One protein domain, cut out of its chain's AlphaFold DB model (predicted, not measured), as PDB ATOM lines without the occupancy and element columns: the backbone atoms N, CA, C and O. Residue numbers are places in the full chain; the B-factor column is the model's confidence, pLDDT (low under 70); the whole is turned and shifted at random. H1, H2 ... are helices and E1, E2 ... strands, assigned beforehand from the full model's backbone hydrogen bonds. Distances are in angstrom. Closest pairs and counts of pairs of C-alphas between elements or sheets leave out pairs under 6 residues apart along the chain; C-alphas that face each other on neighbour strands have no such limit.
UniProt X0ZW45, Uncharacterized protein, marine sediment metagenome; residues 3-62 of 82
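AT A GLANCE: This is residues 3 to 62 of the 82 residues of an uncharacterized protein of marine sediment metagenome (UniProt X0ZW45). What shape is it? It has little regular structure: a small antiparallel sheet, E2-E1-E5, at one end, and the antiparallel hairpin E3-E4 with helix H1 at the other. What builds it? Of 60 printed residues, 22 are in five named strands and one named helix, E1-E2-E3-E4-H1-E5, mixed in class. It is compact, radius of gyration of the C-alphas 10.9 A, spans 26 by 24 by 22 A.

IN THESE COORDINATES: Where is the larger sheet? E1, residues 3 to 5, begins at C-alpha (29.154, 0.882, 8.875); E2 is residues 11 to 13, E5 58 to 61. Where is the rest? E3 is residues 19 to 21, E4 27 to 29; H1, 42 to 47, ends at C-alpha (39.346, -15.500, 6.743).

HOW THE PARTS SIT: Which strands pair? Within hydrogen-bond range are N 4 and O 59, 2.8 A, N 3 and O 12, 2.8 A, and N 20 and O 28, 2.9 A. Where is H1? Its closest C-alpha pair with E4, Ala 45 and Phe 28, is 6.6 A apart; its O i to N i+4 pairs are within hydrogen-bond range.

THE WHOLE: How large? The farthest C-alphas, 34 and 51, are 28.4 A apart; the printed part has no cut. What else? The E4 to H1 link is long; residues 48 to 55 have pLDDT under 70.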
ATOM      1  N   ILE A   3      29.013   2.278   8.469       90.38
ATOM      2  CA  ILE A   3      29.154   0.882   8.875       90.38
ATOM      3  C   ILE A   3      27.950   0.500   9.716       90.38
ATOM      4  O   ILE A   3      27.561   1.222  10.633       90.38
ATOM      5  N   LYS A   4      27.375  -0.657   9.401       91.25
ATOM      6  CA  LYS A   4      26.313  -1.293  10.166       91.25
ATOM      7  C   LYS A   4      26.879  -2.431  10.999       91.25
ATOM      8  O   LYS A   4      27.576  -3.311  10.497       91.25
ATOM      9  N   CYS A   5      26.528  -2.437  12.277       91.94
ATOM     10  CA  CYS A   5      26.678  -3.587  13.151       91.94
ATOM     11  C   CYS A   5      25.510  -4.554  12.918       91.94
ATOM     12  O   CYS A   5      24.376  -4.240  13.277       91.94
ATOM     13  N   ASN A   6      25.767  -5.742  12.370       89.75
ATOM     14  CA  ASN A   6      24.706  -6.709  12.057       89.75
ATOM     15  C   ASN A   6      24.110  -7.397  13.296       89.75
ATOM     16  O   ASN A   6      23.046  -7.997  13.204       89.75
ATOM     17  N   ARG A   7      24.747  -7.265  14.468       88.94
ATOM     18  CA  ARG A   7      24.223  -7.797  15.736       88.94
ATOM     19  C   ARG A   7      23.169  -6.900  16.390       88.94
ATOM     20  O   ARG A   7      22.167  -7.408  16.864       88.94
ATOM     21  N   CYS A   8      23.409  -5.587  16.474       91.25
ATOM     22  CA  CYS A   8      22.498  -4.648  17.154       91.25
ATOM     23  C   CYS A   8      21.831  -3.626  16.224       91.25
ATOM     24  O   CYS A   8      21.079  -2.780  16.694       91.25
ATOM     25  N   GLY A   9      22.141  -3.652  14.927       90.12
ATOM     26  CA  GLY A   9      21.582  -2.731  13.939       90.12
ATOM     27  C   GLY A   9      22.135  -1.304  13.993       90.12
ATOM     28  O   GLY A   9      21.702  -0.478  13.198       90.12
ATOM     29  N   TYR A  10      23.086  -0.995  14.884       92.75
ATOM     30  CA  TYR A  10      23.686   0.339  14.961       92.75
ATOM     31  C   TYR A  10      24.412   0.696  13.659       92.75
ATOM     32  O   TYR A  10      25.250  -0.074  13.184       92.75
ATOM     33  N   ILE A  11      24.100   1.876  13.122       93.69
ATOM     34  CA  ILE A  11      24.724   2.456  11.935       93.69
ATOM     35  C   ILE A  11      25.457   3.723  12.370       93.69
ATOM     36  O   ILE A  11      24.837   4.621  12.936       93.69
ATOM     37  N   GLY A  12      26.752   3.793  12.080       91.56
ATOM     38  CA  GLY A  12      27.596   4.952  12.378       91.56
ATOM     39  C   GLY A  12      28.641   5.180  11.294       91.56
ATOM     40  O   GLY A  12      28.737   4.411  10.330       91.56
ATOM     41  N   ASP A  13      29.420   6.239  11.443       92.19
ATOM     42  CA  ASP A  13      30.573   6.508  10.597       92.19
ATOM     43  C   ASP A  13      31.716   5.547  10.918       92.19
ATOM     44  O   ASP A  13      31.933   5.166  12.063       92.19
ATOM     45  N   GLU A  14      32.484   5.151   9.905       89.44
ATOM     46  CA  GLU A  14      33.624   4.242  10.070       89.44
ATOM     47  C   GLU A  14      34.629   4.694  11.148       89.44
ATOM     48  O   GLU A  14      35.250   3.853  11.795       89.44
ATOM     49  N   SER A  15      34.790   6.003  11.352       90.94
ATOM     50  CA  SER A  15      35.654   6.574  12.392       90.94
ATOM     51  C   SER A  15      35.170   6.289  13.815       90.94
ATOM     52  O   SER A  15      35.981   6.312  14.736       90.94
ATOM     53  N   GLU A  16      33.880   6.007  14.008       91.56
ATOM     54  CA  GLU A  16      33.303   5.670  15.315       91.56
ATOM     55  C   GLU A  16      33.578   4.214  15.711       91.56
ATOM     56  O   GLU A  16      33.464   3.849  16.882       91.56
ATOM     57  N   PHE A  17      33.915   3.355  14.747       92.69
ATOM     58  CA  PHE A  17      34.118   1.937  14.999       92.69
ATOM     59  C   PHE A  17      35.580   1.646  15.365       92.69
ATOM     60  O   PHE A  17      36.491   2.063  14.648       92.69
ATOM     61  N   PRO A  18      35.842   0.886  16.446       92.25
ATOM     62  CA  PRO A  18      37.196   0.496  16.813       92.25
ATOM     63  C   PRO A  18      37.824  -0.383  15.728       92.25
ATOM     64  O   PRO A  18      37.255  -1.398  15.307       92.25
ATOM     65  N   LYS A  19      39.032  -0.014  15.303       92.38
ATOM     66  CA  LYS A  19      39.780  -0.692  14.240       92.38
ATOM     67  C   LYS A  19      40.866  -1.595  14.821       92.38
ATOM     68  O   LYS A  19      41.501  -1.245  15.810       92.38
ATOM     69  N   GLY A  20      41.081  -2.741  14.186       90.44
ATOM     70  CA  GLY A  20      42.160  -3.679  14.485       90.44
ATOM     71  C   GLY A  20      43.024  -3.946  13.257       90.44
ATOM     72  O   GLY A  20      42.717  -3.483  12.156       90.44
ATOM     73  N   ARG A  21      44.099  -4.713  13.453       92.06
ATOM     74  CA  ARG A  21      44.930  -5.259  12.374       92.06
ATOM     75  C   ARG A  21      44.825  -6.771  12.360       92.06
ATOM     76  O   ARG A  21      44.894  -7.399  13.417       92.06
ATOM     77  N   ASP A  22      44.598  -7.322  11.182       88.25
ATOM     78  CA  ASP A  22      44.528  -8.761  10.980       88.25
ATOM     79  C   ASP A  22      45.938  -9.377  10.820       88.25
ATOM     80  O   ASP A  22      46.948  -8.673  10.932       88.25
ATOM     81  N   PHE A  23      46.029 -10.689  10.569       88.25
ATOM     82  CA  PHE A  23      47.322 -11.378  10.413       88.25
ATOM     83  C   PHE A  23      48.118 -10.935   9.177       88.25
ATOM     84  O   PHE A  23      49.340 -11.061   9.152       88.25
ATOM     85  N   PHE A  24      47.438 -10.376   8.179       88.12
ATOM     86  CA  PHE A  24      48.020  -9.847   6.948       88.12
ATOM     87  C   PHE A  24      48.257  -8.327   7.021       88.12
ATOM     88  O   PHE A  24      48.585  -7.695   6.021       88.12
ATOM     89  N   GLN A  25      48.132  -7.735   8.217       86.69
ATOM     90  CA  GLN A  25      48.272  -6.299   8.490       86.69
ATOM     91  C   GLN A  25      47.206  -5.405   7.833       86.69
ATOM     92  O   GLN A  25      47.354  -4.180   7.791       86.69
ATOM     93  N   HIS A  26      46.091  -5.977   7.385       87.94
ATOM     94  CA  HIS A  26      44.951  -5.220   6.899       87.94
ATOM     95  C   HIS A  26      44.130  -4.655   8.053       87.94
ATOM     96  O   HIS A  26      43.959  -5.262   9.113       87.94
ATOM     97  N   THR A  27      43.612  -3.447   7.838       88.81
ATOM     98  CA  THR A  27      42.749  -2.783   8.815       88.81
ATOM     99  C   THR A  27      41.338  -3.345   8.720       88.81
ATOM    100  O   THR A  27      40.760  -3.396   7.636       88.81
ATOM    101  N   PHE A  28      40.765  -3.723   9.860       90.00
ATOM    102  CA  PHE A  28      39.401  -4.239   9.938       90.00
ATOM    103  C   PHE A  28      38.643  -3.649  11.132       90.00
ATOM    104  O   PHE A  28      39.234  -3.053  12.034       90.00
ATOM    105  N   ILE A  29      37.321  -3.822  11.148       91.12
ATOM    106  CA  ILE A  29      36.472  -3.388  12.260       91.12
ATOM    107  C   ILE A  29      36.490  -4.444  13.362       91.12
ATOM    108  O   ILE A  29      35.943  -5.531  13.195       91.12
ATOM    109  N   SER A  30      37.102  -4.108  14.494       91.56
ATOM    110  CA  SER A  30      37.307  -5.026  15.622       91.56
ATOM    111  C   SER A  30      36.088  -5.167  16.534       91.56
ATOM    112  O   SER A  30      35.934  -6.187  17.204       91.56
ATOM    113  N   GLY A  31      35.191  -4.179  16.560       92.12
ATOM    114  CA  GLY A  31      34.089  -4.154  17.518       92.12
ATOM    115  C   GLY A  31      33.002  -3.134  17.210       92.12
ATOM    116  O   GLY A  31      33.175  -2.236  16.391       92.12
ATOM    117  N   CYS A  32      31.857  -3.278  17.877       92.12
ATOM    118  CA  CYS A  32      30.781  -2.291  17.838       92.12
ATOM    119  C   CYS A  32      30.954  -1.246  18.957       92.12
ATOM    120  O   CYS A  32      31.050  -1.631  20.126       92.12
ATOM    121  N   PRO A  33      30.889   0.065  18.654       91.62
ATOM    122  CA  PRO A  33      31.042   1.118  19.664       91.62
ATOM    123  C   PRO A  33      29.919   1.126  20.710       91.62
ATOM    124  O   PRO A  33      30.121   1.558  21.842       91.62
ATOM    125  N   LYS A  34      28.742   0.576  20.382       91.06
ATOM    126  CA  LYS A  34      27.619   0.423  21.320       91.06
ATOM    127  C   LYS A  34      27.785  -0.734  22.313       91.06
ATOM    128  O   LYS A  34      26.841  -1.037  23.033       91.06
ATOM    129  N   LYS A  35      28.955  -1.388  22.356       85.31
ATOM    130  CA  LYS A  35      29.287  -2.471  23.301       85.31
ATOM    131  C   LYS A  35      28.243  -3.599  23.346       85.31
ATOM    132  O   LYS A  35      28.064  -4.247  24.369       85.31
ATOM    133  N   CYS A  36      27.592  -3.900  22.223       88.94
ATOM    134  CA  CYS A  36      26.592  -4.972  22.121       88.94
ATOM    135  C   CYS A  36      27.194  -6.394  22.091       88.94
ATOM    136  O   CYS A  36      26.533  -7.341  21.672       88.94
ATOM    137  N   GLY A  37      28.475  -6.540  22.445       86.50
ATOM    138  CA  GLY A  37      29.228  -7.792  22.348       86.50
ATOM    139  C   GLY A  37      29.576  -8.224  20.920       86.50
ATOM    140  O   GLY A  37      30.115  -9.308  20.739       86.50
ATOM    141  N   ASN A  38      29.257  -7.432  19.889       88.94
ATOM    142  CA  ASN A  38      29.697  -7.732  18.527       88.94
ATOM    143  C   ASN A  38      31.165  -7.337  18.363       88.94
ATOM    144  O   ASN A  38      31.485  -6.144  18.361       88.94
ATOM    145  N   SER A  39      32.030  -8.330  18.226       88.31
ATOM    146  CA  SER A  39      33.460  -8.171  17.991       88.31
ATOM    147  C   SER A  39      33.915  -9.113  16.893       88.31
ATOM    148  O   SER A  39      33.281 -10.134  16.636       88.31
ATOM    149  N   GLN A  40      35.018  -8.762  16.248       86.12
ATOM    150  CA  GLN A  40      35.674  -9.611  15.272       86.12
ATOM    151  C   GLN A  40      37.119  -9.846  15.705       86.12
ATOM    152  O   GLN A  40      37.818  -8.905  16.082       86.12
ATOM    153  N   SER A  41      37.566 -11.098  15.633       87.75
ATOM    154  CA  SER A  41      38.959 -11.458  15.893       87.75
ATOM    155  C   SER A  41      39.820 -11.254  14.638       87.75
ATOM    156  O   SER A  41      39.304 -11.362  13.523       87.75
ATOM    157  N   PRO A  42      41.143 -11.040  14.778       86.00
ATOM    158  CA  PRO A  42      42.069 -10.966  13.644       86.00
ATOM    159  C   PRO A  42      41.975 -12.166  12.687       86.00
ATOM    160  O   PRO A  42      41.996 -11.983  11.477       86.00
ATOM    161  N   GLY A  43      41.797 -13.385  13.214       85.06
ATOM    162  CA  GLY A  43      41.638 -14.598  12.401       85.06
ATOM    163  C   GLY A  43      40.379 -14.576  11.536       85.06
ATOM    164  O   GLY A  43      40.461 -14.792  10.330       85.06
ATOM    165  N   ASP A  44      39.233 -14.218  12.120       82.44
ATOM    166  CA  ASP A  44      37.966 -14.084  11.388       82.44
ATOM    167  C   ASP A  44      38.028 -12.972  10.333       82.44
ATOM    168  O   ASP A  44      37.382 -13.049   9.289       82.44
ATOM    169  N   ALA A  45      38.776 -11.899  10.612       82.69
ATOM    170  CA  ALA A  45      38.996 -10.814   9.662       82.69
ATOM    171  C   ALA A  45      39.838 -11.273   8.466       82.69
ATOM    172  O   ALA A  45      39.465 -10.995   7.328       82.69
ATOM    173  N   SER A  46      40.900 -12.037   8.718       82.06
ATOM    174  CA  SER A  46      41.748 -12.620   7.679       82.06
ATOM    175  C   SER A  46      41.019 -13.678   6.839       82.06
ATOM    176  O   SER A  46      41.189 -13.726   5.623       82.06
ATOM    177  N   LEU A  47      40.138 -14.482   7.448       77.94
ATOM    178  CA  LEU A  47      39.346 -15.500   6.743       77.94
ATOM    179  C   LEU A  47      38.247 -14.913   5.845       77.94
ATOM    180  O   LEU A  47      37.857 -15.554   4.875       77.94
ATOM    181  N   ARG A  48      37.782 -13.680   6.091       65.69
ATOM    182  CA  ARG A  48      36.808 -12.991   5.214       65.69
ATOM    183  C   ARG A  48      37.325 -12.708   3.801       65.69
ATOM    184  O   ARG A  48      36.517 -12.371   2.937       65.69
ATOM    185  N   MET A  49      38.634 -12.803   3.564       59.94
ATOM    186  CA  MET A  49      39.194 -12.737   2.210       59.94
ATOM    187  C   MET A  49      38.920 -14.009   1.401       59.94
ATOM    188  O   MET A  49      39.053 -13.996   0.181       59.94
ATOM    189  N   MET A  50      38.512 -15.092   2.066       58.16
ATOM    190  CA  MET A  50      38.106 -16.330   1.420       58.16
ATOM    191  C   MET A  50      36.575 -16.338   1.240       58.16
ATOM    192  O   MET A  50      35.845 -15.958   2.159       58.16
ATOM    193  N   PRO A  51      36.060 -16.712   0.053       50.50
ATOM    194  CA  PRO A  51      34.647 -16.599  -0.314       50.50
ATOM    195  C   PRO A  51      33.817 -17.732   0.301       50.50
ATOM    196  O   PRO A  51      33.244 -18.557  -0.401       50.50
ATOM    197  N   THR A  52      33.775 -17.804   1.625       51.41
ATOM    198  CA  THR A  52      32.925 -18.748   2.355       51.41
ATOM    199  C   THR A  52      31.811 -17.954   3.029       51.41
ATOM    200  O   THR A  52      32.079 -16.868   3.543       51.41
ATOM    201  N   ASP A  53      30.577 -18.467   2.996       53.09
ATOM    202  CA  ASP A  53      29.315 -17.918   3.534       53.09
ATOM    203  C   ASP A  53      29.313 -17.641   5.058       53.09
ATOM    204  O   ASP A  53      28.418 -18.031   5.807       53.09
ATOM    205  N   GLY A  54      30.343 -16.968   5.564       60.03
ATOM    206  CA  GLY A  54      30.489 -16.590   6.956       60.03
ATOM    207  C   GLY A  54      29.662 -15.353   7.284       60.03
ATOM    208  O   GLY A  54      29.723 -14.330   6.590       60.03
ATOM    209  N   PHE A  55      28.927 -15.423   8.394       69.12
ATOM    210  CA  PHE A  55      28.239 -14.284   8.990       69.12
ATOM    211  C   PHE A  55      29.186 -13.083   9.099       69.12
ATOM    212  O   PHE A  55      30.249 -13.142   9.722       69.12
ATOM    213  N   ARG A  56      28.800 -11.962   8.484       78.06
ATOM    214  CA  ARG A  56      29.582 -10.730   8.520       78.06
ATOM    215  C   ARG A  56      29.152  -9.892   9.741       78.06
ATOM    216  O   ARG A  56      28.094  -9.276   9.660       78.06
ATOM    217  N   PRO A  57      29.947  -9.776  10.830       84.75
ATOM    218  CA  PRO A  57      29.588  -8.945  11.991       84.75
ATOM    219  C   PRO A  57      29.379  -7.461  11.657       84.75
ATOM    220  O   PRO A  57      28.544  -6.798  12.275       84.75
ATOM    221  N   PHE A  58      30.117  -6.956  10.669       89.06
ATOM    222  CA  PHE A  58      30.035  -5.576  10.191       89.06
ATOM    223  C   PHE A  58      29.842  -5.543   8.681       89.06
ATOM    224  O   PHE A  58      30.500  -6.307   7.964       89.06
ATOM    225  N   GLU A  59      28.975  -4.641   8.230       87.88
ATOM    226  CA  GLU A  59      28.667  -4.392   6.827       87.88
ATOM    227  C   GLU A  59      28.918  -2.923   6.494       87.88
ATOM    228  O   GLU A  59      28.482  -2.022   7.210       87.88
ATOM    229  N   TYR A  60      29.635  -2.680   5.401       87.00
ATOM    230  CA  TYR A  60      29.818  -1.334   4.886       87.00
ATOM    231  C   TYR A  60      28.585  -0.943   4.084       87.00
ATOM    232  O   TYR A  60      28.329  -1.494   3.012       87.00
ATOM    233  N   ILE A  61      27.843   0.036   4.588       84.25
ATOM    234  CA  ILE A  61      26.772   0.665   3.833       84.25
ATOM    235  C   ILE A  61      27.458   1.607   2.853       84.25
ATOM    236  O   ILE A  61      27.886   2.715   3.200       84.25
ATOM    237  N   ARG A  62      27.577   1.148   1.606       74.50
ATOM    238  CA  ARG A  62      27.743   2.067   0.488       74.50
ATOM    239  C   ARG A  62      26.474   2.903   0.476       74.50
ATOM    240  O   ARG A  62      25.404   2.386   0.172       74.50
TER     241      ARG A  62